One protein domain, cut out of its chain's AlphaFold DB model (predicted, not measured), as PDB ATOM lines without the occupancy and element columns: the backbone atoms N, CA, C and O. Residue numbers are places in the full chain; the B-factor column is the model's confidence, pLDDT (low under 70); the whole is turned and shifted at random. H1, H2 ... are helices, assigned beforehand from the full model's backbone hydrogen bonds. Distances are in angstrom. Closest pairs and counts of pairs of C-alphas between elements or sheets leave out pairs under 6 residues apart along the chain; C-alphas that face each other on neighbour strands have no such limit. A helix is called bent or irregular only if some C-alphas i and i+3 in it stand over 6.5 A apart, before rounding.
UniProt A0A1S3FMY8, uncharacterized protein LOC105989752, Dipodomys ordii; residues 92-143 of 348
ATOM      1  N   LYS A  92     -41.845 -41.491   1.228       55.53
ATOM      2  CA  LYS A  92     -41.520 -40.329   2.075       55.53
ATOM      3  C   LYS A  92     -40.828 -39.209   1.302       55.53
ATOM      4  O   LYS A  92     -41.171 -38.047   1.494       55.53
ATOM      5  N   MET A  93     -39.899 -39.550   0.408       57.03
ATOM      6  CA  MET A  93     -39.238 -38.556  -0.447       57.03
ATOM      7  C   MET A  93     -40.213 -37.928  -1.444       57.03
ATOM      8  O   MET A  93     -40.130 -36.731  -1.704       57.03
ATOM      9  N   TYR A  94     -41.149 -38.716  -1.977       54.22
ATOM     10  CA  TYR A  94     -42.177 -38.209  -2.884       54.22
ATOM     11  C   TYR A  94     -43.167 -37.278  -2.164       54.22
ATOM     12  O   TYR A  94     -43.480 -36.209  -2.677       54.22
ATOM     13  N   LEU A  95     -43.570 -37.618  -0.933       61.34
ATOM     14  CA  LEU A  95     -44.445 -36.767  -0.119       61.34
ATOM     15  C   LEU A  95     -43.788 -35.423   0.234       61.34
ATOM     16  O   LEU A  95     -44.430 -34.383   0.154       61.34
ATOM     17  N   GLN A  96     -42.502 -35.434   0.603       60.62
ATOM     18  CA  GLN A  96     -41.767 -34.216   0.958       60.62
ATOM     19  C   GLN A  96     -41.507 -33.317  -0.257       60.62
ATOM     20  O   GLN A  96     -41.563 -32.096  -0.133       60.62
ATOM     21  N   LYS A  97     -41.260 -33.908  -1.436       65.75
ATOM     22  CA  LYS A  97     -41.179 -33.157  -2.695       65.75
ATOM     23  C   LYS A  97     -42.515 -32.488  -3.022       65.75
ATOM     24  O   LYS A  97     -42.512 -31.301  -3.309       65.75
ATOM     25  N   ASN A  98     -43.634 -33.200  -2.890       70.69
ATOM     26  CA  ASN A  98     -44.958 -32.621  -3.142       70.69
ATOM     27  C   ASN A  98     -45.280 -31.471  -2.179       70.69
ATOM     28  O   ASN A  98     -45.705 -30.416  -2.627       70.69
ATOM     29  N   LEU A  99     -44.984 -31.629  -0.885       74.62
ATOM     30  CA  LEU A  99     -45.194 -30.581   0.116       74.62
ATOM     31  C   LEU A  99     -44.370 -29.315  -0.191       74.62
ATOM     32  O   LEU A  99     -44.870 -28.203  -0.080       74.62
ATOM     33  N   LEU A 100     -43.104 -29.476  -0.594       76.88
ATOM     34  CA  LEU A 100     -42.242 -28.349  -0.958       76.88
ATOM     35  C   LEU A 100     -42.750 -27.621  -2.209       76.88
ATOM     36  O   LEU A 100     -42.694 -26.395  -2.260       76.88
ATOM     37  N   GLU A 101     -43.231 -28.357  -3.211       79.50
ATOM     38  CA  GLU A 101     -43.807 -27.754  -4.415       79.50
ATOM     39  C   GLU A 101     -45.145 -27.057  -4.118       79.50
ATOM     40  O   GLU A 101     -45.365 -25.948  -4.597       79.50
ATOM     41  N   GLU A 102     -45.988 -27.617  -3.246       81.12
ATOM     42  CA  GLU A 102     -47.188 -26.936  -2.742       81.12
ATOM     43  C   GLU A 102     -46.835 -25.628  -2.016       81.12
ATOM     44  O   GLU A 102     -47.446 -24.592  -2.283       81.12
ATOM     45  N   TYR A 103     -45.803 -25.632  -1.163       83.19
ATOM     46  CA  TYR A 103     -45.320 -24.416  -0.503       83.19
ATOM     47  C   TYR A 103     -44.767 -23.387  -1.486       83.19
ATOM     48  O   TYR A 103     -45.018 -22.201  -1.323       83.19
ATOM     49  N   LYS A 104     -44.044 -23.804  -2.530       84.88
ATOM     50  CA  LYS A 104     -43.553 -22.874  -3.560       84.88
ATOM     51  C   LYS A 104     -44.682 -22.192  -4.323       84.88
ATOM     52  O   LYS A 104     -44.504 -21.057  -4.753       84.88
ATOM     53  N   LEU A 105     -45.807 -22.877  -4.508       82.44
ATOM     54  CA  LEU A 105     -46.972 -22.325  -5.195       82.44
ATOM     55  C   LEU A 105     -47.795 -21.414  -4.280       82.44
ATOM     56  O   LEU A 105     -48.262 -20.371  -4.724       82.44
ATOM     57  N   THR A 106     -47.937 -21.778  -3.006       86.62
ATOM     58  CA  THR A 106     -48.793 -21.053  -2.050       86.62
ATOM     59  C   THR A 106     -48.083 -19.906  -1.333       86.62
ATOM     60  O   THR A 106     -48.709 -18.888  -1.046       86.62
ATOM     61  N   ALA A 107     -46.778 -20.011  -1.067       88.38
ATOM     62  CA  ALA A 107     -46.032 -18.976  -0.350       88.38
ATOM     63  C   ALA A 107     -46.051 -17.603  -1.050       88.38
ATOM     64  O   ALA A 107     -46.261 -16.612  -0.351       88.38
ATOM     65  N   PRO A 108     -45.892 -17.491  -2.385       90.44
ATOM     66  CA  PRO A 108     -45.977 -16.201  -3.065       90.44
ATOM     67  C   PRO A 108     -47.346 -15.536  -2.904       90.44
ATOM     68  O   PRO A 108     -47.411 -14.329  -2.697       90.44
ATOM     69  N   GLU A 109     -48.428 -16.314  -2.956       90.94
ATOM     70  CA  GLU A 109     -49.796 -15.806  -2.806       90.94
ATOM     71  C   GLU A 109     -50.056 -15.314  -1.377       90.94
ATOM     72  O   GLU A 109     -50.557 -14.206  -1.179       90.94
ATOM     73  N   ILE A 110     -49.611 -16.076  -0.373       90.19
ATOM     74  CA  ILE A 110     -49.708 -15.684   1.040       90.19
ATOM     75  C   ILE A 110     -48.886 -14.418   1.316       90.19
ATOM     76  O   ILE A 110     -49.374 -13.491   1.963       90.19
ATOM     77  N   LEU A 111     -47.649 -14.351   0.812       89.38
ATOM     78  CA  LEU A 111     -46.780 -13.182   0.976       89.38
ATOM     79  C   LEU A 111     -47.338 -11.949   0.262       89.38
ATOM     80  O   LEU A 111     -47.213 -10.835   0.768       89.38
ATOM     81  N   TYR A 112     -47.979 -12.138  -0.889       90.44
ATOM     82  CA  TYR A 112     -48.613 -11.061  -1.636       90.44
ATOM     83  C   TYR A 112     -49.820 -10.474  -0.893       90.44
ATOM     84  O   TYR A 112     -49.924  -9.253  -0.758       90.44
ATOM     85  N   GLU A 113     -50.699 -11.317  -0.347       90.62
ATOM     86  CA  GLU A 113     -51.842 -10.856   0.452       90.62
ATOM     87  C   GLU A 113     -51.407 -10.229   1.782       90.62
ATOM     88  O   GLU A 113     -51.967  -9.208   2.203       90.62
ATOM     89  N   LEU A 114     -50.354 -10.762   2.410       87.50
ATOM     90  CA  LEU A 114     -49.734 -10.125   3.568       87.50
ATOM     91  C   LEU A 114     -49.201  -8.733   3.203       87.50
ATOM     92  O   LEU A 114     -49.521  -7.765   3.886       87.50
ATOM     93  N   GLY A 115     -48.466  -8.610   2.095       87.69
ATOM     94  CA  GLY A 115     -47.941  -7.335   1.605       87.69
ATOM     95  C   GLY A 115     -49.035  -6.295   1.355       87.69
ATOM     96  O   GLY A 115     -48.937  -5.173   1.849       87.69
ATOM     97  N   LYS A 116     -50.127  -6.674   0.675       89.75
ATOM     98  CA  LYS A 116     -51.298  -5.795   0.482       89.75
ATOM     99  C   LYS A 116     -51.918  -5.350   1.797       89.75
ATOM    100  O   LYS A 116     -52.346  -4.207   1.933       89.75
ATOM    101  N   THR A 117     -52.023  -6.274   2.745       86.31
ATOM    102  CA  THR A 117     -52.608  -5.995   4.052       86.31
ATOM    103  C   THR A 117     -51.742  -4.982   4.791       86.31
ATOM    104  O   THR A 117     -52.253  -3.946   5.206       86.31
ATOM    105  N   LEU A 118     -50.428  -5.213   4.860       85.62
ATOM    106  CA  LEU A 118     -49.465  -4.296   5.475       85.62
ATOM    107  C   LEU A 118     -49.467  -2.913   4.817       85.62
ATOM    108  O   LEU A 118     -49.431  -1.906   5.518       85.62
ATOM    109  N   GLN A 119     -49.567  -2.858   3.487       88.00
ATOM    110  CA  GLN A 119     -49.666  -1.599   2.755       88.00
ATOM    111  C   GLN A 119     -50.913  -0.806   3.163       88.00
ATOM    112  O   GLN A 119     -50.807   0.389   3.416       88.00
ATOM    113  N   LYS A 120     -52.072  -1.458   3.318       87.19
ATOM    114  CA  LYS A 120     -53.281  -0.790   3.825       87.19
ATOM    115  C   LYS A 120     -53.063  -0.235   5.234       87.19
ATOM    116  O   LYS A 120     -53.409   0.911   5.484       87.19
ATOM    117  N   TYR A 121     -52.462  -1.004   6.143       85.94
ATOM    118  CA  TYR A 121     -52.153  -0.506   7.493       85.94
ATOM    119  C   TYR A 121     -51.255   0.740   7.451       85.94
ATOM    120  O   TYR A 121     -51.510   1.694   8.185       85.94
ATOM    121  N   ALA A 122     -50.265   0.766   6.552       83.19
ATOM    122  CA  ALA A 122     -49.403   1.926   6.347       83.19
ATOM    123  C   ALA A 122     -50.158   3.134   5.755       83.19
ATOM    124  O   ALA A 122     -49.988   4.252   6.237       83.19
ATOM    125  N   GLU A 123     -51.021   2.921   4.756       88.00
ATOM    126  CA  GLU A 123     -51.840   3.971   4.127       88.00
ATOM    127  C   GLU A 123     -52.835   4.604   5.112       88.00
ATOM    128  O   GLU A 123     -53.021   5.820   5.110       88.00
ATOM    129  N   TYR A 124     -53.437   3.797   5.992       86.06
ATOM    130  CA  TYR A 124     -54.401   4.258   6.996       86.06
ATOM    131  C   TYR A 124     -53.761   4.677   8.334       86.06
ATOM    132  O   TYR A 124     -54.495   4.980   9.273       86.06
ATOM    133  N   GLN A 125     -52.423   4.692   8.444       81.94
ATOM    134  CA  GLN A 125     -51.674   4.939   9.693       81.94
ATOM    135  C   GLN A 125     -52.205   4.137  10.896       81.94
ATOM    136  O   GLN A 125     -52.265   4.619  12.028       81.94
ATOM    137  N   MET A 126     -52.623   2.900  10.647       79.31
ATOM    138  CA  MET A 126     -53.117   2.007  11.685       79.31
ATOM    139  C   MET A 126     -51.942   1.287  12.347       79.31
ATOM    140  O   MET A 126     -51.021   0.828  11.674       79.31
ATOM    141  N   THR A 127     -51.988   1.139  13.670       81.44
ATOM    142  CA  THR A 127     -51.016   0.322  14.403       81.44
ATOM    143  C   THR A 127     -51.126  -1.136  13.966       81.44
ATOM    144  O   THR A 127     -52.231  -1.688  13.921       81.44
ATOM    145  N   PHE A 128     -49.992  -1.765  13.655       79.19
ATOM    146  CA  PHE A 128     -49.975  -3.174  13.279       79.19
ATOM    147  C   PHE A 128     -50.447  -4.054  14.448       79.19
ATOM    148  O   PHE A 128     -50.190  -3.740  15.610       79.19
ATOM    149  N   PRO A 129     -51.126  -5.180  14.170       79.00
ATOM    150  CA  PRO A 129     -51.380  -6.189  15.187       79.00
ATOM    151  C   PRO A 129     -50.063  -6.660  15.815       79.00
ATOM    152  O   PRO A 129     -49.113  -6.966  15.091       79.00
ATOM    153  N   VAL A 130     -50.039  -6.811  17.141       73.31
ATOM    154  CA  VAL A 130     -48.839  -7.169  17.926       73.31
ATOM    155  C   VAL A 130     -48.120  -8.408  17.378       73.31
ATOM    156  O   VAL A 130     -46.901  -8.467  17.376       73.31
ATOM    157  N   GLY A 131     -48.848  -9.396  16.847       75.56
ATOM    158  CA  GLY A 131     -48.237 -10.592  16.251       75.56
ATOM    159  C   GLY A 131     -47.408 -10.322  14.986       75.56
ATOM    160  O   GLY A 131     -46.402 -10.990  14.762       75.56
ATOM    161  N   ILE A 132     -47.804  -9.338  14.177       75.38
ATOM    162  CA  ILE A 132     -47.073  -8.918  12.974       75.38
ATOM    163  C   ILE A 132     -45.884  -8.045  13.367       75.38
ATOM    164  O   ILE A 132     -44.789  -8.236  12.850       75.38
ATOM    165  N   GLU A 133     -46.094  -7.118  14.299       72.62
ATOM    166  CA  GLU A 133     -45.023  -6.292  14.856       72.62
ATOM    167  C   GLU A 133     -43.925  -7.170  15.474       72.62
ATOM    168  O   GLU A 133     -42.751  -7.008  15.161       72.62
ATOM    169  N   ASN A 134     -44.316  -8.192  16.234       71.62
ATOM    170  CA  ASN A 134     -43.410  -9.200  16.769       71.62
ATOM    171  C   ASN A 134     -42.648  -9.939  15.659       71.62
ATOM    172  O   ASN A 134     -41.431 -10.055  15.738       71.62
ATOM    173  N   LEU A 135     -43.324 -10.396  14.600       72.75
ATOM    174  CA  LEU A 135     -42.670 -11.083  13.477       72.75
ATOM    175  C   LEU A 135     -41.615 -10.211  12.775       72.75
ATOM    176  O   LEU A 135     -40.597 -10.732  12.333       72.75
ATOM    177  N   MET A 136     -41.861  -8.903  12.671       69.56
ATOM    178  CA  MET A 136     -40.936  -7.943  12.060       69.56
ATOM    179  C   MET A 136     -39.803  -7.518  13.004       69.56
ATOM    180  O   MET A 136     -38.748  -7.100  12.530       69.56
ATOM    181  N   ASN A 137     -40.020  -7.618  14.318       73.12
ATOM    182  CA  ASN A 137     -39.063  -7.217  15.349       73.12
ATOM    183  C   ASN A 137     -38.143  -8.356  15.807       73.12
ATOM    184  O   ASN A 137     -37.078  -8.072  16.351       73.12
ATOM    185  N   TYR A 138     -38.520  -9.618  15.591       70.62
ATOM    186  CA  TYR A 138     -37.655 -10.757  15.888       70.62
ATOM    187  C   TYR A 138     -36.597 -10.959  14.800       70.62
ATOM    188  O   TYR A 138     -36.886 -11.027  13.602       70.62
ATOM    189  N   SER A 139     -35.350 -11.108  15.233       65.31
ATOM    190  CA  SER A 139     -34.255 -11.561  14.391       65.31
ATOM    191  C   SER A 139     -34.386 -13.062  14.107       65.31
ATOM    192  O   SER A 139     -35.001 -13.818  14.857       65.31
ATOM    193  N   TRP A 140     -33.768 -13.543  13.025       58.97
ATOM    194  CA  TRP A 140     -33.708 -14.987  12.747       58.97
ATOM    195  C   TRP A 140     -33.049 -15.783  13.894       58.97
ATOM    196  O   TRP A 140     -33.326 -16.970  14.066       58.97
ATOM    197  N   GLN A 141     -32.205 -15.124  14.695       60.19
ATOM    198  CA  GLN A 141     -31.606 -15.697  15.898       60.19
ATOM    199  C   GLN A 141     -32.656 -15.918  16.987       60.19
ATOM    200  O   GLN A 141     -32.705 -17.021  17.501       60.19
ATOM    201  N   ASP A 142     -33.579 -14.989  17.231       72.12
ATOM    202  CA  ASP A 142     -34.633 -15.145  18.253       72.12
ATOM    203  C   ASP A 142     -35.592 -16.312  17.939       72.12
ATOM    204  O   ASP A 142     -36.136 -16.960  18.830       72.12
ATOM    205  N   PHE A 143     -35.767 -16.645  16.654       58.84
ATOM    206  CA  PHE A 143     -36.527 -17.827  16.227       58.84
ATOM    207  C   PHE A 143     -35.753 -19.148  16.355       58.84
ATOM    208  O   PHE A 143     -36.351 -20.224  16.282       58.84
TER     209      PHE A 143
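AT A GLANCE: This is residues 92 to 143 of the 348 residues of the protein "uncharacterized protein LOC105989752" of Dipodomys ordii (UniProt A0A1S3FMY8). One long bent helix, H1, makes the length of the printed part; beyond its end the backbone turns and folds back through a short link to a short helix, H2, over the second arm of H1 but apart from it, as an open hook. Residues 92 to 113 of H1 and residues 136 to 142 stick out free. The printed part has 52 residues with two named helices, H1 then H2, and no named strand; the class is all helix. It is only just extended, close to loose, with a radius of gyration of the C-alphas of 15.3 A, and its outline is flat, 46 by 26 by 12 A.

HOW THE PARTS SIT: Begin with H1, residues 92 to 123, assigned as one helix by its hydrogen bonds but bent: C-alphas 105 and 108 are 6.6 A apart. Its arms, H1a at residues 92 to 105 and H1b at residues 108 to 123, stand at a shallow tilt of 34.6 degrees, only just short of steep. Look next to H2, residues 130 to 137, which is apart from H1a and also apart from H1b. In H1a, H1b and H2 every O i to N i+4 pair is within hydrogen-bond range.

IN THESE COORDINATES: Find C-alpha 92 at (-41.520, -40.329, 2.075); from there H1a runs 20.2 A to C-alpha 105. H1b starts at C-alpha 108, at (-45.977, -16.201, -3.065), and runs 22.2 A to C-alpha 123. H2 runs 10.1 A from C-alpha 130 to C-alpha 137 at (-39.063, -7.217, 15.349).

THE WHOLE: The two C-alphas farthest apart, those of Lys 92 and Gln 125, are 47.0 A apart. The printed part has no cut, and the link from H1 to H2, 6 residues, is short. The mean pLDDT of the printed part is 77.5; look for values under 70 at residues 92 to 97, 136, 139 to 141 and 143.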